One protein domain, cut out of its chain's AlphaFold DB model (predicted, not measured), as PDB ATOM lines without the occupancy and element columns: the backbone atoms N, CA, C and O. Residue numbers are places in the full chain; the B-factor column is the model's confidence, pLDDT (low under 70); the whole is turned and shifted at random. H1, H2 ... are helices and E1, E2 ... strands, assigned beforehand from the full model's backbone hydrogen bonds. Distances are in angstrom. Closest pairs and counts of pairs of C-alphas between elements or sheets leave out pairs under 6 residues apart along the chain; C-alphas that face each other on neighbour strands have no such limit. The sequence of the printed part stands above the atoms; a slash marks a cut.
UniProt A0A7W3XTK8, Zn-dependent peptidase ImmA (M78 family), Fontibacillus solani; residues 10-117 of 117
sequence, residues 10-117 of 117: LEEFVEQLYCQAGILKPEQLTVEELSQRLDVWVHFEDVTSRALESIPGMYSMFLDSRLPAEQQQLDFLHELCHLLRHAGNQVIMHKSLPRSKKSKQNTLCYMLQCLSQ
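This is residues 10 to 117 of the 117 residues of the protein "Zn-dependent peptidase ImmA (M78 family)" of Fontibacillus solani (UniProt A0A7W3XTK8). One long helix, H3, runs through the middle of the model: a twisted three-strand sheet covers its residues 69 to 83, the short helix H4 packs crosswise on its residues 77 to 85, and H1 meets its residues 84 to 89 near the Leu 10 end of H1. H2 sits on the same face of the sheet as H3, the other face is bare, and residues 95 to 107 make a wide loop from the end of H3 back to H4. The 108 printed residues hold four named helices and three named strands in the order H1 H2 E1 E2 E3 H3 H4; the sheet, order E1 E3 E2, is mixed, and the class is mixed, helices and strands. The whole is compact, with a radius of gyration of the C-alphas of 14.1 A and spans of 43 by 31 by 26 A.

H1, residues 10 to 20, touches residues 84 to 89 of H3, residues 69 to 94, about perpendicular at 73 degrees; the closest C-alphas are those of Leu 10 and Gly 88, 6.1 A apart. H2, residues 31 to 37, is on the sheet over none of its strands, at a height of 5.4 A. H2 and H3 only just touch, with 3 pairs of C-alphas within 8 A, the closest those of Val 31 and Gln 73 at 6.2 A. E1, residues 40 to 45, is parallel to E3, residues 58 to 64, with N 41 and O 59 within hydrogen-bond range at 2.8 A. E2, residues 50 to 55, forms an antiparallel hairpin with E3, with N 52 and O 60 at 2.8 A. H3, the hub, lies over E3 and E2 at a height of 9.3 A; its closest C-alpha pair with E2 is Ala 51 and Glu 79, 5.5 A. H2 and H3 on one face of the sheet make two layers, helices over strands. H4, residues 108 to 115, touches residues 77 to 85 of H3 about perpendicular at 77 degrees, closest at the C-alphas of His 78 and Cys 114, 6.5 A. Every O i to N i+4 pair is within hydrogen-bond range in H1, H2 and H3, and 3 of 4 in H4.

H1 spans 15.1 A from C-alpha 10 at (-1.313, -24.585, -6.264). H2 spans 10.1 A, E1 15.5 A, E2 15.6 A and E3 20.1 A. H3 spans 37.1 A from C-alpha 69 at (9.048, -0.203, 1.529). H4 spans 10.6 A and ends at C-alpha 115, (-4.220, -16.630, -4.128).

The C-alphas farthest apart are those of Arg 66 and Pro 98, 43.7 A. The printed part has no cut, and the link from H3 to H4 is long. The mean pLDDT of the printed part is 73.8; residues 10 to 11 and 88 to 117 are under 70.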
ATOM      1  N   LEU A  10      -2.075 -25.826  -6.230       68.62
ATOM      2  CA  LEU A  10      -1.313 -24.585  -6.264       68.62
ATOM      3  C   LEU A  10      -0.454 -24.418  -5.010       68.62
ATOM      4  O   LEU A  10       0.693 -24.003  -5.090       68.62
ATOM      5  N   GLU A  11      -0.985 -24.780  -3.851       68.56
ATOM      6  CA  GLU A  11      -0.276 -24.649  -2.582       68.56
ATOM      7  C   GLU A  11       0.849 -25.664  -2.459       68.56
ATOM      8  O   GLU A  11       1.925 -25.325  -1.976       68.56
ATOM      9  N   GLU A  12       0.620 -26.896  -2.916       72.44
ATOM     10  CA  GLU A  12       1.670 -27.912  -2.999       72.44
ATOM     11  C   GLU A  12       2.778 -27.477  -3.964       72.44
ATOM     12  O   GLU A  12       3.957 -27.619  -3.647       72.44
ATOM     13  N   PHE A  13       2.412 -26.899  -5.115       75.44
ATOM     14  CA  PHE A  13       3.363 -26.333  -6.070       75.44
ATOM     15  C   PHE A  13       4.196 -25.208  -5.443       75.44
ATOM     16  O   PHE A  13       5.421 -25.224  -5.542       75.44
ATOM     17  N   VAL A  14       3.551 -24.270  -4.745       75.12
ATOM     18  CA  VAL A  14       4.222 -23.154  -4.065       75.12
ATOM     19  C   VAL A  14       5.121 -23.656  -2.924       75.12
ATOM     20  O   VAL A  14       6.259 -23.203  -2.805       75.12
ATOM     21  N   GLU A  15       4.678 -24.632  -2.120       76.69
ATOM     22  CA  GLU A  15       5.516 -25.239  -1.072       76.69
ATOM     23  C   GLU A  15       6.750 -25.920  -1.679       76.69
ATOM     24  O   GLU A  15       7.868 -25.730  -1.190       76.69
ATOM     25  N   GLN A  16       6.564 -26.701  -2.747       76.31
ATOM     26  CA  GLN A  16       7.663 -27.367  -3.441       76.31
ATOM     27  C   GLN A  16       8.647 -26.362  -4.030       76.31
ATOM     28  O   GLN A  16       9.851 -26.538  -3.847       76.31
ATOM     29  N   LEU A  17       8.149 -25.306  -4.672       78.00
ATOM     30  CA  LEU A  17       8.975 -24.250  -5.240       78.00
ATOM     31  C   LEU A  17       9.821 -23.572  -4.162       78.00
ATOM     32  O   LEU A  17      11.030 -23.453  -4.327       78.00
ATOM     33  N   TYR A  18       9.227 -23.199  -3.028       77.38
ATOM     34  CA  TYR A  18       9.977 -22.582  -1.934       77.38
ATOM     35  C   TYR A  18      10.987 -23.527  -1.298       77.38
ATOM     36  O   TYR A  18      12.112 -23.113  -1.025       77.38
ATOM     37  N   CYS A  19      10.646 -24.806  -1.131       77.44
ATOM     38  CA  CYS A  19      11.608 -25.800  -0.659       77.44
ATOM     39  C   CYS A  19      12.783 -25.963  -1.635       77.44
ATOM     40  O   CYS A  19      13.927 -26.053  -1.193       77.44
ATOM     41  N   GLN A  20      12.520 -25.984  -2.945       79.38
ATOM     42  CA  GLN A  20      13.547 -26.078  -3.990       79.38
ATOM     43  C   GLN A  20      14.422 -24.825  -4.050       79.38
ATOM     44  O   GLN A  20      15.640 -24.933  -4.156       79.38
ATOM     45  N   ALA A  21      13.813 -23.652  -3.889       76.44
ATOM     46  CA  ALA A  21      14.491 -22.371  -3.743       76.44
ATOM     47  C   ALA A  21      15.212 -22.230  -2.384       76.44
ATOM     48  O   ALA A  21      15.906 -21.244  -2.145       76.44
ATOM     49  N   GLY A  22      15.066 -23.199  -1.470       77.56
ATOM     50  CA  GLY A  22      15.708 -23.240  -0.153       77.56
ATOM     51  C   GLY A  22      15.124 -22.269   0.881       77.56
ATOM     52  O   GLY A  22      15.809 -21.947   1.857       77.56
ATOM     53  N   ILE A  23      13.924 -21.738   0.651       78.00
ATOM     54  CA  ILE A  23      13.225 -20.808   1.544       78.00
ATOM     55  C   ILE A  23      12.559 -21.642   2.636       78.00
ATOM     56  O   ILE A  23      11.624 -22.400   2.379       78.00
ATOM     57  N   LEU A  24      13.075 -21.539   3.860       74.38
ATOM     58  CA  LEU A  24      12.667 -22.393   4.978       74.38
ATOM     59  C   LEU A  24      11.963 -21.617   6.091       74.38
ATOM     60  O   LEU A  24      11.294 -22.236   6.922       74.38
ATOM     61  N   LYS A  25      12.109 -20.287   6.128       74.31
ATOM     62  CA  LYS A  25      11.568 -19.442   7.193       74.31
ATOM     63  C   LYS A  25      10.855 -18.190   6.651       74.31
ATOM     64  O   LYS A  25      11.271 -17.677   5.615       74.31
ATOM     65  N   PRO A  26       9.817 -17.680   7.344       70.75
ATOM     66  CA  PRO A  26       9.090 -16.473   6.936       70.75
ATOM     67  C   PRO A  26       9.966 -15.229   6.809       70.75
ATOM     68  O   PRO A  26       9.709 -14.385   5.961       70.75
ATOM     69  N   GLU A  27      11.009 -15.109   7.630       75.50
ATOM     70  CA  GLU A  27      11.891 -13.937   7.631       75.50
ATOM     71  C   GLU A  27      12.716 -13.837   6.341       75.50
ATOM     72  O   GLU A  27      13.294 -12.797   6.054       75.50
ATOM     73  N   GLN A  28      12.754 -14.916   5.552       72.38
ATOM     74  CA  GLN A  28      13.393 -14.972   4.240       72.38
ATOM     75  C   GLN A  28      12.457 -14.507   3.111       72.38
ATOM     76  O   GLN A  28      12.853 -14.534   1.952       72.38
ATOM     77  N   LEU A  29      11.217 -14.102   3.414       79.12
ATOM     78  CA  LEU A  29      10.257 -13.574   2.437       79.12
ATOM     79  C   LEU A  29      10.481 -12.076   2.176       79.12
ATOM     80  O   LEU A  29       9.545 -11.273   2.230       79.12
ATOM     81  N   THR A  30      11.731 -11.693   1.928       83.50
ATOM     82  CA  THR A  30      12.080 -10.333   1.505       83.50
ATOM     83  C   THR A  30      12.161 -10.268  -0.016       83.50
ATOM     84  O   THR A  30      12.342 -11.289  -0.683       83.50
ATOM     85  N   VAL A  31      12.024  -9.062  -0.572       86.31
ATOM     86  CA  VAL A  31      12.115  -8.839  -2.021       86.31
ATOM     87  C   VAL A  31      13.469  -9.319  -2.544       86.31
ATOM     88  O   VAL A  31      13.537 -10.001  -3.563       86.31
ATOM     89  N   GLU A  32      14.547  -9.036  -1.820       87.38
ATOM     90  CA  GLU A  32      15.921  -9.379  -2.191       87.38
ATOM     91  C   GLU A  32      16.152 -10.892  -2.191       87.38
ATOM     92  O   GLU A  32      16.685 -11.446  -3.149       87.38
ATOM     93  N   GLU A  33      15.725 -11.579  -1.135       87.44
ATOM     94  CA  GLU A  33      15.974 -13.010  -0.990       87.44
ATOM     95  C   GLU A  33      15.137 -13.822  -1.990       87.44
ATOM     96  O   GLU A  33      15.622 -14.778  -2.599       87.44
ATOM     97  N   LEU A  34      13.878 -13.421  -2.192       86.88
ATOM     98  CA  LEU A  34      12.971 -14.078  -3.128       86.88
ATOM     99  C   LEU A  34      13.369 -13.822  -4.581       86.88
ATOM    100  O   LEU A  34      13.384 -14.768  -5.366       86.88
ATOM    101  N   SER A  35      13.729 -12.586  -4.933       88.75
ATOM    102  CA  SER A  35      14.178 -12.245  -6.289       88.75
ATOM    103  C   SER A  35      15.415 -13.039  -6.699       88.75
ATOM    104  O   SER A  35      15.427 -13.643  -7.769       88.75
ATOM    105  N   GLN A  36      16.411 -13.145  -5.815       87.50
ATOM    106  CA  GLN A  36      17.629 -13.911  -6.087       87.50
ATOM    107  C   GLN A  36      17.369 -15.411  -6.232       87.50
ATOM    108  O   GLN A  36      17.923 -16.056  -7.120       87.50
ATOM    109  N   ARG A  37      16.541 -15.993  -5.359       85.06
ATOM    110  CA  ARG A  37      16.312 -17.446  -5.351       85.06
ATOM    111  C   ARG A  37      15.376 -17.924  -6.452       85.06
ATOM    112  O   ARG A  37      15.466 -19.081  -6.852       85.06
ATOM    113  N   LEU A  38      14.465 -17.063  -6.896       83.56
ATOM    114  CA  LEU A  38      13.494 -17.364  -7.947       83.56
ATOM    115  C   LEU A  38      13.926 -16.836  -9.321       83.56
ATOM    116  O   LEU A  38      13.164 -16.976 -10.271       83.56
ATOM    117  N   ASP A  39      15.127 -16.255  -9.417       86.88
ATOM    118  CA  ASP A  39      15.672 -15.636 -10.633       86.88
ATOM    119  C   ASP A  39      14.708 -14.601 -11.248       86.88
ATOM    120  O   ASP A  39      14.446 -14.559 -12.451       86.88
ATOM    121  N   VAL A  40      14.128 -13.768 -10.376       88.88
ATOM    122  CA  VAL A  40      13.216 -12.682 -10.746       88.88
ATOM    123  C   VAL A  40      13.967 -11.363 -10.671       88.88
ATOM    124  O   VAL A  40      14.513 -10.994  -9.638       88.88
ATOM    125  N   TRP A  41      13.948 -10.612 -11.760       90.81
ATOM    126  CA  TRP A  41      14.648  -9.341 -11.869       90.81
ATOM    127  C   TRP A  41      13.753  -8.226 -11.348       90.81
ATOM    128  O   TRP A  41      12.713  -7.955 -11.939       90.81
ATOM    129  N   VAL A  42      14.132  -7.587 -10.243       92.50
ATOM    130  CA  VAL A  42      13.327  -6.526  -9.626       92.50
ATOM    131  C   VAL A  42      13.909  -5.157  -9.958       92.50
ATOM    132  O   VAL A  42      15.093  -4.900  -9.744       92.50
ATOM    133  N   HIS A  43      13.053  -4.269 -10.451       92.69
ATOM    134  CA  HIS A  43      13.366  -2.888 -10.789       92.69
ATOM    135  C   HIS A  43      12.490  -1.953  -9.956       92.69
ATOM    136  O   HIS A  43      11.271  -2.109  -9.935       92.69
ATOM    137  N   PHE A  44      13.099  -0.975  -9.295       92.94
ATOM    138  CA  PHE A  44      12.378   0.074  -8.574       92.94
ATOM    139  C   PHE A  44      12.309   1.307  -9.466       92.94
ATOM    140  O   PHE A  44      13.330   1.940  -9.718       92.94
ATOM    141  N   GLU A  45      11.120   1.619  -9.969       92.19
ATOM    142  CA  GLU A  45      10.910   2.653 -10.985       92.19
ATOM    143  C   GLU A  45       9.658   3.477 -10.659       92.19
ATOM    144  O   GLU A  45       8.773   3.011  -9.945       92.19
ATOM    145  N   ASP A  46       9.541   4.687 -11.208       92.94
ATOM    146  CA  ASP A  46       8.373   5.568 -11.016       92.94
ATOM    147  C   ASP A  46       7.163   5.125 -11.864       92.94
ATOM    148  O   ASP A  46       6.562   5.897 -12.620       92.94
ATOM    149  N   VAL A  47       6.810   3.846 -11.763       90.00
ATOM    150  CA  VAL A  47       5.744   3.178 -12.515       90.00
ATOM    151  C   VAL A  47       4.881   2.347 -11.578       90.00
ATOM    152  O   VAL A  47       5.328   1.922 -10.521       90.00
ATOM    153  N   THR A  48       3.642   2.072 -11.980       89.38
ATOM    154  CA  THR A  48       2.779   1.150 -11.232       89.38
ATOM    155  C   THR A  48       3.405  -0.242 -11.172       89.38
ATOM    156  O   THR A  48       3.844  -0.761 -12.205       89.38
ATOM    157  N   SER A  49       3.405  -0.831  -9.973       90.00
ATOM    158  CA  SER A  49       3.949  -2.161  -9.719       90.00
ATOM    159  C   SER A  49       3.328  -3.212 -10.647       90.00
ATOM    160  O   SER A  49       2.111  -3.228 -10.834       90.00
ATOM    161  N   ARG A  50       4.162  -4.052 -11.272       90.12
ATOM    162  CA  ARG A  50       3.738  -5.110 -12.207       90.12
ATOM    163  C   ARG A  50       4.817  -6.171 -12.430       90.12
ATOM    164  O   ARG A  50       5.994  -5.831 -12.573       90.12
ATOM    165  N   ALA A  51       4.413  -7.428 -12.581       88.69
ATOM    166  CA  ALA A  51       5.249  -8.506 -13.109       88.69
ATOM    167  C   ALA A  51       5.042  -8.717 -14.613       88.69
ATOM    168  O   ALA A  51       3.934  -8.610 -15.138       88.69
ATOM    169  N   LEU A  52       6.119  -9.076 -15.310       86.00
ATOM    170  CA  LEU A  52       6.082  -9.504 -16.701       86.00
ATOM    171  C   LEU A  52       7.134 -10.573 -16.992       86.00
ATOM    172  O   LEU A  52       8.240 -10.567 -16.457       86.00
ATOM    173  N   GLU A  53       6.780 -11.497 -17.874       83.62
ATOM    174  CA  GLU A  53       7.717 -12.446 -18.462       83.62
ATOM    175  C   GLU A  53       8.228 -11.840 -19.770       83.62
ATOM    176  O   GLU A  53       7.483 -11.720 -20.743       83.62
ATOM    177  N   SER A  54       9.485 -11.395 -19.780       76.81
ATOM    178  CA  SER A  54      10.072 -10.742 -20.958       76.81
ATOM    179  C   SER A  54      10.317 -11.750 -22.086       76.81
ATOM    180  O   SER A  54      10.092 -11.465 -23.260       76.81
ATOM    181  N   ILE A  55      10.808 -12.934 -21.718       78.75
ATOM    182  CA  ILE A  55      11.124 -14.086 -22.576       78.75
ATOM    183  C   ILE A  55      10.793 -15.336 -21.742       78.75
ATOM    184  O   ILE A  55      10.924 -15.249 -20.521       78.75
ATOM    185  N   PRO A  56      10.394 -16.485 -22.331       77.81
ATOM    186  CA  PRO A  56      10.090 -17.690 -21.561       77.81
ATOM    187  C   PRO A  56      11.169 -18.041 -20.524       77.81
ATOM    188  O   PRO A  56      12.317 -18.300 -20.889       77.81
ATOM    189  N   GLY A  57      10.787 -18.045 -19.245       75.06
ATOM    190  CA  GLY A  57      11.674 -18.316 -18.108       75.06
ATOM    191  C   GLY A  57      12.475 -17.118 -17.583       75.06
ATOM    192  O   GLY A  57      13.241 -17.297 -16.643       75.06
ATOM    193  N   MET A  58      12.308 -15.917 -18.148       83.00
ATOM    194  CA  MET A  58      12.928 -14.682 -17.658       83.00
ATOM    195  C   MET A  58      11.861 -13.723 -17.136       83.00
ATOM    196  O   MET A  58      11.134 -13.073 -17.900       83.00
ATOM    197  N   TYR A  59      11.795 -13.627 -15.813       88.19
ATOM    198  CA  TYR A  59      10.785 -12.866 -15.102       88.19
ATOM    199  C   TYR A  59      11.343 -11.534 -14.619       88.19
ATOM    200  O   TYR A  59      12.383 -11.482 -13.967       88.19
ATOM    201  N   SER A  60      10.628 -10.454 -14.916       90.44
ATOM    202  CA  SER A  60      10.962  -9.106 -14.473       90.44
ATOM    203  C   SER A  60       9.780  -8.504 -13.724       90.44
ATOM    204  O   SER A  60       8.634  -8.609 -14.156       90.44
ATOM    205  N   MET A  61      10.051  -7.854 -12.603       92.44
ATOM    206  CA  MET A  61       9.074  -7.133 -11.801       92.44
ATOM    207  C   MET A  61       9.498  -5.683 -11.679       92.44
ATOM    208  O   MET A  61      10.648  -5.377 -11.379       92.44
ATOM    209  N   PHE A  62       8.546  -4.795 -11.895       93.56
ATOM    210  CA  PHE A  62       8.690  -3.374 -11.644       93.56
ATOM    211  C   PHE A  62       7.909  -3.071 -10.373       93.56
ATOM    212  O   PHE A  62       6.752  -3.471 -10.277       93.56
ATOM    213  N   LEU A  63       8.533  -2.411  -9.405       93.81
ATOM    214  CA  LEU A  63       7.912  -1.952  -8.167       93.81
ATOM    215  C   LEU A  63       7.911  -0.428  -8.153       93.81
ATOM    216  O   LEU A  63       8.911   0.193  -8.524       93.81
ATOM    217  N   ASP A  64       6.801   0.164  -7.713       93.19
ATOM    218  CA  ASP A  64       6.664   1.617  -7.655       93.19
ATOM    219  C   ASP A  64       7.609   2.209  -6.600       93.19
ATOM    220  O   ASP A  64       7.410   2.060  -5.388       93.19
ATOM    221  N   SER A  65       8.647   2.904  -7.070       93.25
ATOM    222  CA  SER A  65       9.702   3.485  -6.233       93.25
ATOM    223  C   SER A  65       9.174   4.557  -5.265       93.25
ATOM    224  O   SER A  65       9.792   4.838  -4.236       93.25
ATOM    225  N   ARG A  66       7.988   5.111  -5.555       95.12
ATOM    226  CA  ARG A  66       7.343   6.185  -4.787       95.12
ATOM    227  C   ARG A  66       6.585   5.666  -3.564       95.12
ATOM    228  O   ARG A  66       6.165   6.466  -2.727       95.12
ATOM    229  N   LEU A  67       6.365   4.353  -3.470       92.38
ATOM    230  CA  LEU A  67       5.644   3.727  -2.365       92.38
ATOM    231  C   LEU A  67       6.572   3.428  -1.173       92.38
ATOM    232  O   LEU A  67       7.771   3.218  -1.352       92.38
ATOM    233  N   PRO A  68       6.038   3.373   0.062       93.25
ATOM    234  CA  PRO A  68       6.799   2.905   1.218       93.25
ATOM    235  C   PRO A  68       7.301   1.468   1.027       93.25
ATOM    236  O   PRO A  68       6.616   0.653   0.414       93.25
ATOM    237  N   ALA A  69       8.439   1.127   1.638       87.75
ATOM    238  CA  ALA A  69       9.048  -0.203   1.529       87.75
ATOM    239  C   ALA A  69       8.090  -1.355   1.900       87.75
ATOM    240  O   ALA A  69       8.076  -2.388   1.239       87.75
ATOM    241  N   GLU A  70       7.243  -1.164   2.917       87.12
ATOM    242  CA  GLU A  70       6.226  -2.154   3.302       87.12
ATOM    243  C   GLU A  70       5.205  -2.387   2.178       87.12
ATOM    244  O   GLU A  70       4.869  -3.525   1.864       87.12
ATOM    245  N   GLN A  71       4.771  -1.316   1.508       88.62
ATOM    246  CA  GLN A  71       3.855  -1.420   0.376       88.62
ATOM    247  C   GLN A  71       4.539  -2.050  -0.842       88.62
ATOM    248  O   GLN A  71       3.941  -2.895  -1.497       88.62
ATOM    249  N   GLN A  72       5.803  -1.716  -1.113       89.44
ATOM    250  CA  GLN A  72       6.583  -2.352  -2.184       89.44
ATOM    251  C   GLN A  72       6.750  -3.857  -1.952       89.44
ATOM    252  O   GLN A  72       6.669  -4.640  -2.896       89.44
ATOM    253  N   GLN A  73       6.948  -4.278  -0.700       87.81
ATOM    254  CA  GLN A  73       7.024  -5.692  -0.345       87.81
ATOM    255  C   GLN A  73       5.680  -6.403  -0.556       87.81
ATOM    256  O   GLN A  73       5.660  -7.525  -1.065       87.81
ATOM    257  N   LEU A  74       4.561  -5.762  -0.210       86.31
ATOM    258  CA  LEU A  74       3.224  -6.302  -0.478       86.31
ATOM    259  C   LEU A  74       2.951  -6.423  -1.980       86.31
ATOM    260  O   LEU A  74       2.505  -7.478  -2.430       86.31
ATOM    261  N   ASP A  75       3.267  -5.384  -2.749       89.31
ATOM    262  CA  ASP A  75       3.122  -5.371  -4.204       89.31
ATOM    263  C   ASP A  75       3.985  -6.463  -4.850       89.31
ATOM    264  O   ASP A  75       3.505  -7.220  -5.691       89.31
ATOM    265  N   PHE A  76       5.236  -6.621  -4.408       89.69
ATOM    266  CA  PHE A  76       6.114  -7.694  -4.869       89.69
ATOM    267  C   PHE A  76       5.511  -9.079  -4.618       89.69
ATOM    268  O   PHE A  76       5.462  -9.908  -5.525       89.69
ATOM    269  N   LEU A  77       5.024  -9.340  -3.400       84.56
ATOM    270  CA  LEU A  77       4.408 -10.626  -3.063       84.56
ATOM    271  C   LEU A  77       3.121 -10.872  -3.868       84.56
ATOM    272  O   LEU A  77       2.864 -12.011  -4.265       84.56
ATOM    273  N   HIS A  78       2.334  -9.827  -4.131       86.00
ATOM    274  CA  HIS A  78       1.133  -9.894  -4.963       86.00
ATOM    275  C   HIS A  78       1.461 -10.286  -6.409       86.00
ATOM    276  O   HIS A  78       0.914 -11.257  -6.936       86.00
ATOM    277  N   GLU A  79       2.404  -9.581  -7.028       88.31
ATOM    278  CA  GLU A  79       2.846  -9.839  -8.399       88.31
ATOM    279  C   GLU A  79       3.536 -11.203  -8.535       88.31
ATOM    280  O   GLU A  79       3.304 -11.940  -9.499       88.31
ATOM    281  N   LEU A  80       4.315 -11.606  -7.527       85.75
ATOM    282  CA  LEU A  80       4.887 -12.945  -7.455       85.75
ATOM    283  C   LEU A  80       3.797 -14.016  -7.397       85.75
ATOM    284  O   LEU A  80       3.883 -15.008  -8.117       85.75
ATOM    285  N   CYS A  81       2.737 -13.817  -6.614       80.44
ATOM    286  CA  CYS A  81       1.610 -14.749  -6.575       80.44
ATOM    287  C   CYS A  81       0.938 -14.899  -7.946       80.44
ATOM    288  O   CYS A  81       0.629 -16.027  -8.344       80.44
ATOM    289  N   HIS A  82       0.751 -13.809  -8.700       82.56
ATOM    290  CA  HIS A  82       0.224 -13.883 -10.070       82.56
ATOM    291  C   HIS A  82       1.122 -14.714 -10.978       82.56
ATOM    292  O   HIS A  82       0.637 -15.605 -11.679       82.56
ATOM    293  N   LEU A  83       2.430 -14.478 -10.913       81.19
ATOM    294  CA  LEU A  83       3.428 -15.201 -11.695       81.19
ATOM    295  C   LEU A  83       3.430 -16.699 -11.369       81.19
ATOM    296  O   LEU A  83       3.347 -17.536 -12.269       81.19
ATOM    297  N   LEU A  84       3.427 -17.047 -10.080       78.50
ATOM    298  CA  LEU A  84       3.370 -18.434  -9.622       78.50
ATOM    299  C   LEU A  84       2.050 -19.112  -9.983       78.50
ATOM    300  O   LEU A  84       2.047 -20.298 -10.301       78.50
ATOM    301  N   ARG A  85       0.930 -18.383  -9.982       75.69
ATOM    302  CA  ARG A  85      -0.368 -18.906 -10.425       75.69
ATOM    303  C   ARG A  85      -0.371 -19.179 -11.926       75.69
ATOM    304  O   ARG A  85      -0.875 -20.219 -12.347       75.69
ATOM    305  N   HIS A  86       0.235 -18.304 -12.727       75.50
ATOM    306  CA  HIS A  86       0.434 -18.551 -14.154       75.50
ATOM    307  C   HIS A  86       1.329 -19.771 -14.396       75.50
ATOM    308  O   HIS A  86       0.914 -20.682 -15.112       75.50
ATOM    309  N   ALA A  87       2.494 -19.849 -13.750       71.25
ATOM    310  CA  ALA A  87       3.410 -20.984 -13.874       71.25
ATOM    311  C   ALA A  87       2.771 -22.297 -13.389       71.25
ATOM    312  O   ALA A  87       2.812 -23.310 -14.087       71.25
ATOM    313  N   GLY A  88       2.112 -22.269 -12.231       66.12
ATOM    314  CA  GLY A  88       1.387 -23.397 -11.658       66.12
ATOM    315  C   GLY A  88       0.270 -23.883 -12.576       66.12
ATOM    316  O   GLY A  88       0.184 -25.079 -12.833       66.12
ATOM    317  N   ASN A  89      -0.536 -22.984 -13.153       64.44
ATOM    318  CA  ASN A  89      -1.567 -23.357 -14.126       64.44
ATOM    319  C   ASN A  89      -0.970 -24.015 -15.377       64.44
ATOM    320  O   ASN A  89      -1.495 -25.033 -15.822       64.44
ATOM    321  N   GLN A  90       0.139 -23.494 -15.913       60.78
ATOM    322  CA  GLN A  90       0.831 -24.115 -17.051       60.78
ATOM    323  C   GLN A  90       1.364 -25.514 -16.693       60.78
ATOM    324  O   GLN A  90       1.166 -26.471 -17.443       60.78
ATOM    325  N   VAL A  91       1.979 -25.669 -15.516       56.69
ATOM    326  CA  VAL A  91       2.494 -26.961 -15.032       56.69
ATOM    327  C   VAL A  91       1.361 -27.955 -14.773       56.69
ATOM    328  O   VAL A  91       1.491 -29.114 -15.158       56.69
ATOM    329  N   ILE A  92       0.250 -27.525 -14.168       53.41
ATOM    330  CA  ILE A  92      -0.928 -28.360 -13.885       53.41
ATOM    331  C   ILE A  92      -1.619 -28.783 -15.185       53.41
ATOM    332  O   ILE A  92      -1.977 -29.951 -15.325       53.41
ATOM    333  N   MET A  93      -1.766 -27.882 -16.164       54.41
ATOM    334  CA  MET A  93      -2.301 -28.243 -17.484       54.41
ATOM    335  C   MET A  93      -1.425 -29.290 -18.187       54.41
ATOM    336  O   MET A  93      -1.953 -30.138 -18.902       54.41
ATOM    337  N   HIS A  94      -0.108 -29.278 -17.956       52.50
ATOM    338  CA  HIS A  94       0.821 -30.271 -18.503       52.50
ATOM    339  C   HIS A  94       1.019 -31.528 -17.635       52.50
ATOM    340  O   HIS A  94       1.515 -32.535 -18.144       52.50
ATOM    341  N   LYS A  95       0.661 -31.517 -16.344       46.72
ATOM    342  CA  LYS A  95       0.879 -32.641 -15.420       46.72
ATOM    343  C   LYS A  95      -0.314 -32.845 -14.486       46.72
ATOM    344  O   LYS A  95      -0.537 -32.076 -13.554       46.72
ATOM    345  N   SER A  96      -1.003 -33.974 -14.646       43.81
ATOM    346  CA  SER A  96      -1.930 -34.511 -13.646       43.81
ATOM    347  C   SER A  96      -1.149 -34.994 -12.412       43.81
ATOM    348  O   SER A  96      -0.705 -36.143 -12.363       43.81
ATOM    349  N   LEU A  97      -0.918 -34.115 -11.436       47.53
ATOM    350  CA  LEU A  97      -0.210 -34.457 -10.196       47.53
ATOM    351  C   LEU A  97      -1.182 -34.972  -9.111       47.53
ATOM    352  O   LEU A  97      -2.271 -34.416  -8.952       47.53
ATOM    353  N   PRO A  98      -0.818 -36.023  -8.351       45.56
ATOM    354  CA  PRO A  98      -1.617 -36.509  -7.226       45.56
ATOM    355  C   PRO A  98      -1.478 -35.593  -5.993       45.56
ATOM    356  O   PRO A  98      -0.366 -35.255  -5.603       45.56
ATOM    357  N   ARG A  99      -2.611 -35.236  -5.363       46.69
ATOM    358  CA  ARG A  99      -2.693 -34.436  -4.120       46.69
ATOM    359  C   ARG A  99      -1.929 -35.087  -2.961       46.69
ATOM    360  O   ARG A  99      -2.163 -36.261  -2.655       46.69
ATOM    361  N   SER A 100      -1.104 -34.319  -2.256       49.00
ATOM    362  CA  SER A 100      -0.366 -34.729  -1.058       49.00
ATOM    363  C   SER A 100      -0.880 -34.018   0.208       49.00
ATOM    364  O   SER A 100      -1.257 -32.852   0.201       49.00
ATOM    365  N   LYS A 101      -0.947 -34.737   1.340       42.91
ATOM    366  CA  LYS A 101      -1.350 -34.158   2.637       42.91
ATOM    367  C   LYS A 101      -0.109 -33.703   3.405       42.91
ATOM    368  O   LYS A 101       0.676 -34.555   3.821       42.91
ATOM    369  N   LYS A 102       0.035 -32.402   3.663       47.31
ATOM    370  CA  LYS A 102       1.002 -31.867   4.634       47.31
ATOM    371  C   LYS A 102       0.409 -30.718   5.441       47.31
ATOM    372  O   LYS A 102      -0.318 -29.881   4.921       47.31
ATOM    373  N   SER A 103       0.738 -30.703   6.729       45.19
ATOM    374  CA  SER A 103       0.396 -29.657   7.687       45.19
ATOM    375  C   SER A 103       1.639 -28.822   8.004       45.19
ATOM    376  O   SER A 103       2.556 -29.290   8.677       45.19
ATOM    377  N   LYS A 104       1.670 -27.566   7.545       41.81
ATOM    378  CA  LYS A 104       2.586 -26.531   8.050       41.81
ATOM    379  C   LYS A 104       1.843 -25.207   8.180       41.81
ATOM    380  O   LYS A 104       1.612 -24.494   7.209       41.81
ATOM    381  N   GLN A 105       1.443 -24.907   9.410       46.88
ATOM    382  CA  GLN A 105       0.751 -23.681   9.788       46.88
ATOM    383  C   GLN A 105       1.796 -22.632  10.181       46.88
ATOM    384  O   GLN A 105       2.510 -22.822  11.162       46.88
ATOM    385  N   ASN A 106       1.952 -21.603   9.337       43.81
ATOM    386  CA  ASN A 106       2.045 -20.175   9.703       43.81
ATOM    387  C   ASN A 106       2.622 -19.311   8.564       43.81
ATOM    388  O   ASN A 106       2.190 -18.176   8.406       43.81
ATOM    389  N   THR A 107       3.502 -19.842   7.710       41.38
ATOM    390  CA  THR A 107       4.107 -19.064   6.604       41.38
ATOM    391  C   THR A 107       3.231 -19.015   5.349       41.38
ATOM    392  O   THR A 107       3.170 -18.000   4.664       41.38
ATOM    393  N   LEU A 108       2.512 -20.105   5.059       44.34
ATOM    394  CA  LEU A 108       1.643 -20.210   3.882       44.34
ATOM    395  C   LEU A 108       0.388 -19.323   3.986       44.34
ATOM    396  O   LEU A 108      -0.035 -18.778   2.975       44.34
ATOM    397  N   CYS A 109      -0.174 -19.104   5.184       42.72
ATOM    398  CA  CYS A 109      -1.439 -18.368   5.362       42.72
ATOM    399  C   CYS A 109      -1.453 -16.956   4.754       42.72
ATOM    400  O   CYS A 109      -2.461 -16.576   4.166       42.72
ATOM    401  N   TYR A 110      -0.355 -16.202   4.850       41.31
ATOM    402  CA  TYR A 110      -0.299 -14.838   4.308       41.31
ATOM    403  C   TYR A 110      -0.305 -14.812   2.771       41.31
ATOM    404  O   TYR A 110      -0.922 -13.933   2.176       41.31
ATOM    405  N   MET A 111       0.304 -15.807   2.117       48.97
ATOM    406  CA  MET A 111       0.271 -15.915   0.652       48.97
ATOM    407  C   MET A 111      -1.015 -16.557   0.129       48.97
ATOM    408  O   MET A 111      -1.510 -16.163  -0.925       48.97
ATOM    409  N   LEU A 112      -1.622 -17.473   0.889       46.38
ATOM    410  CA  LEU A 112      -2.918 -18.076   0.556       46.38
ATOM    411  C   LEU A 112      -4.032 -17.033   0.406       46.38
ATOM    412  O   LEU A 112      -4.876 -17.165  -0.476       46.38
ATOM    413  N   GLN A 113      -4.003 -15.971   1.214       45.66
ATOM    414  CA  GLN A 113      -4.987 -14.887   1.156       45.66
ATOM    415  C   GLN A 113      -4.925 -14.074  -0.151       45.66
ATOM    416  O   GLN A 113      -5.940 -13.521  -0.576       45.66
ATOM    417  N   CYS A 114      -3.761 -14.031  -0.809       43.28
ATOM    418  CA  CYS A 114      -3.589 -13.391  -2.117       43.28
ATOM    419  C   CYS A 114      -3.959 -14.320  -3.282       43.28
ATOM    420  O   CYS A 114      -4.367 -13.841  -4.333       43.28
ATOM    421  N   LEU A 115      -3.857 -15.642  -3.103       41.75
ATOM    422  CA  LEU A 115      -4.220 -16.630  -4.128       41.75
ATOM    423  C   LEU A 115      -5.730 -16.915  -4.196       41.75
ATOM    424  O   LEU A 115      -6.200 -17.435  -5.209       41.75
ATOM    425  N   SER A 116      -6.480 -16.583  -3.139       37.28
ATOM    426  CA  SER A 116      -7.943 -16.716  -3.061       37.28
ATOM    427  C   SER A 116      -8.737 -15.508  -3.587       37.28
ATOM    428  O   SER A 116      -9.965 -15.530  -3.502       37.28
ATOM    429  N   GLN A 117      -8.061 -14.466  -4.090       37.38
ATOM    430  CA  GLN A 117      -8.661 -13.306  -4.769       37.38
ATOM    431  C   GLN A 117      -8.316 -13.315  -6.269       37.38
ATOM    432  O   GLN A 117      -9.173 -12.844  -7.044       37.38
TER     433      GLN A 117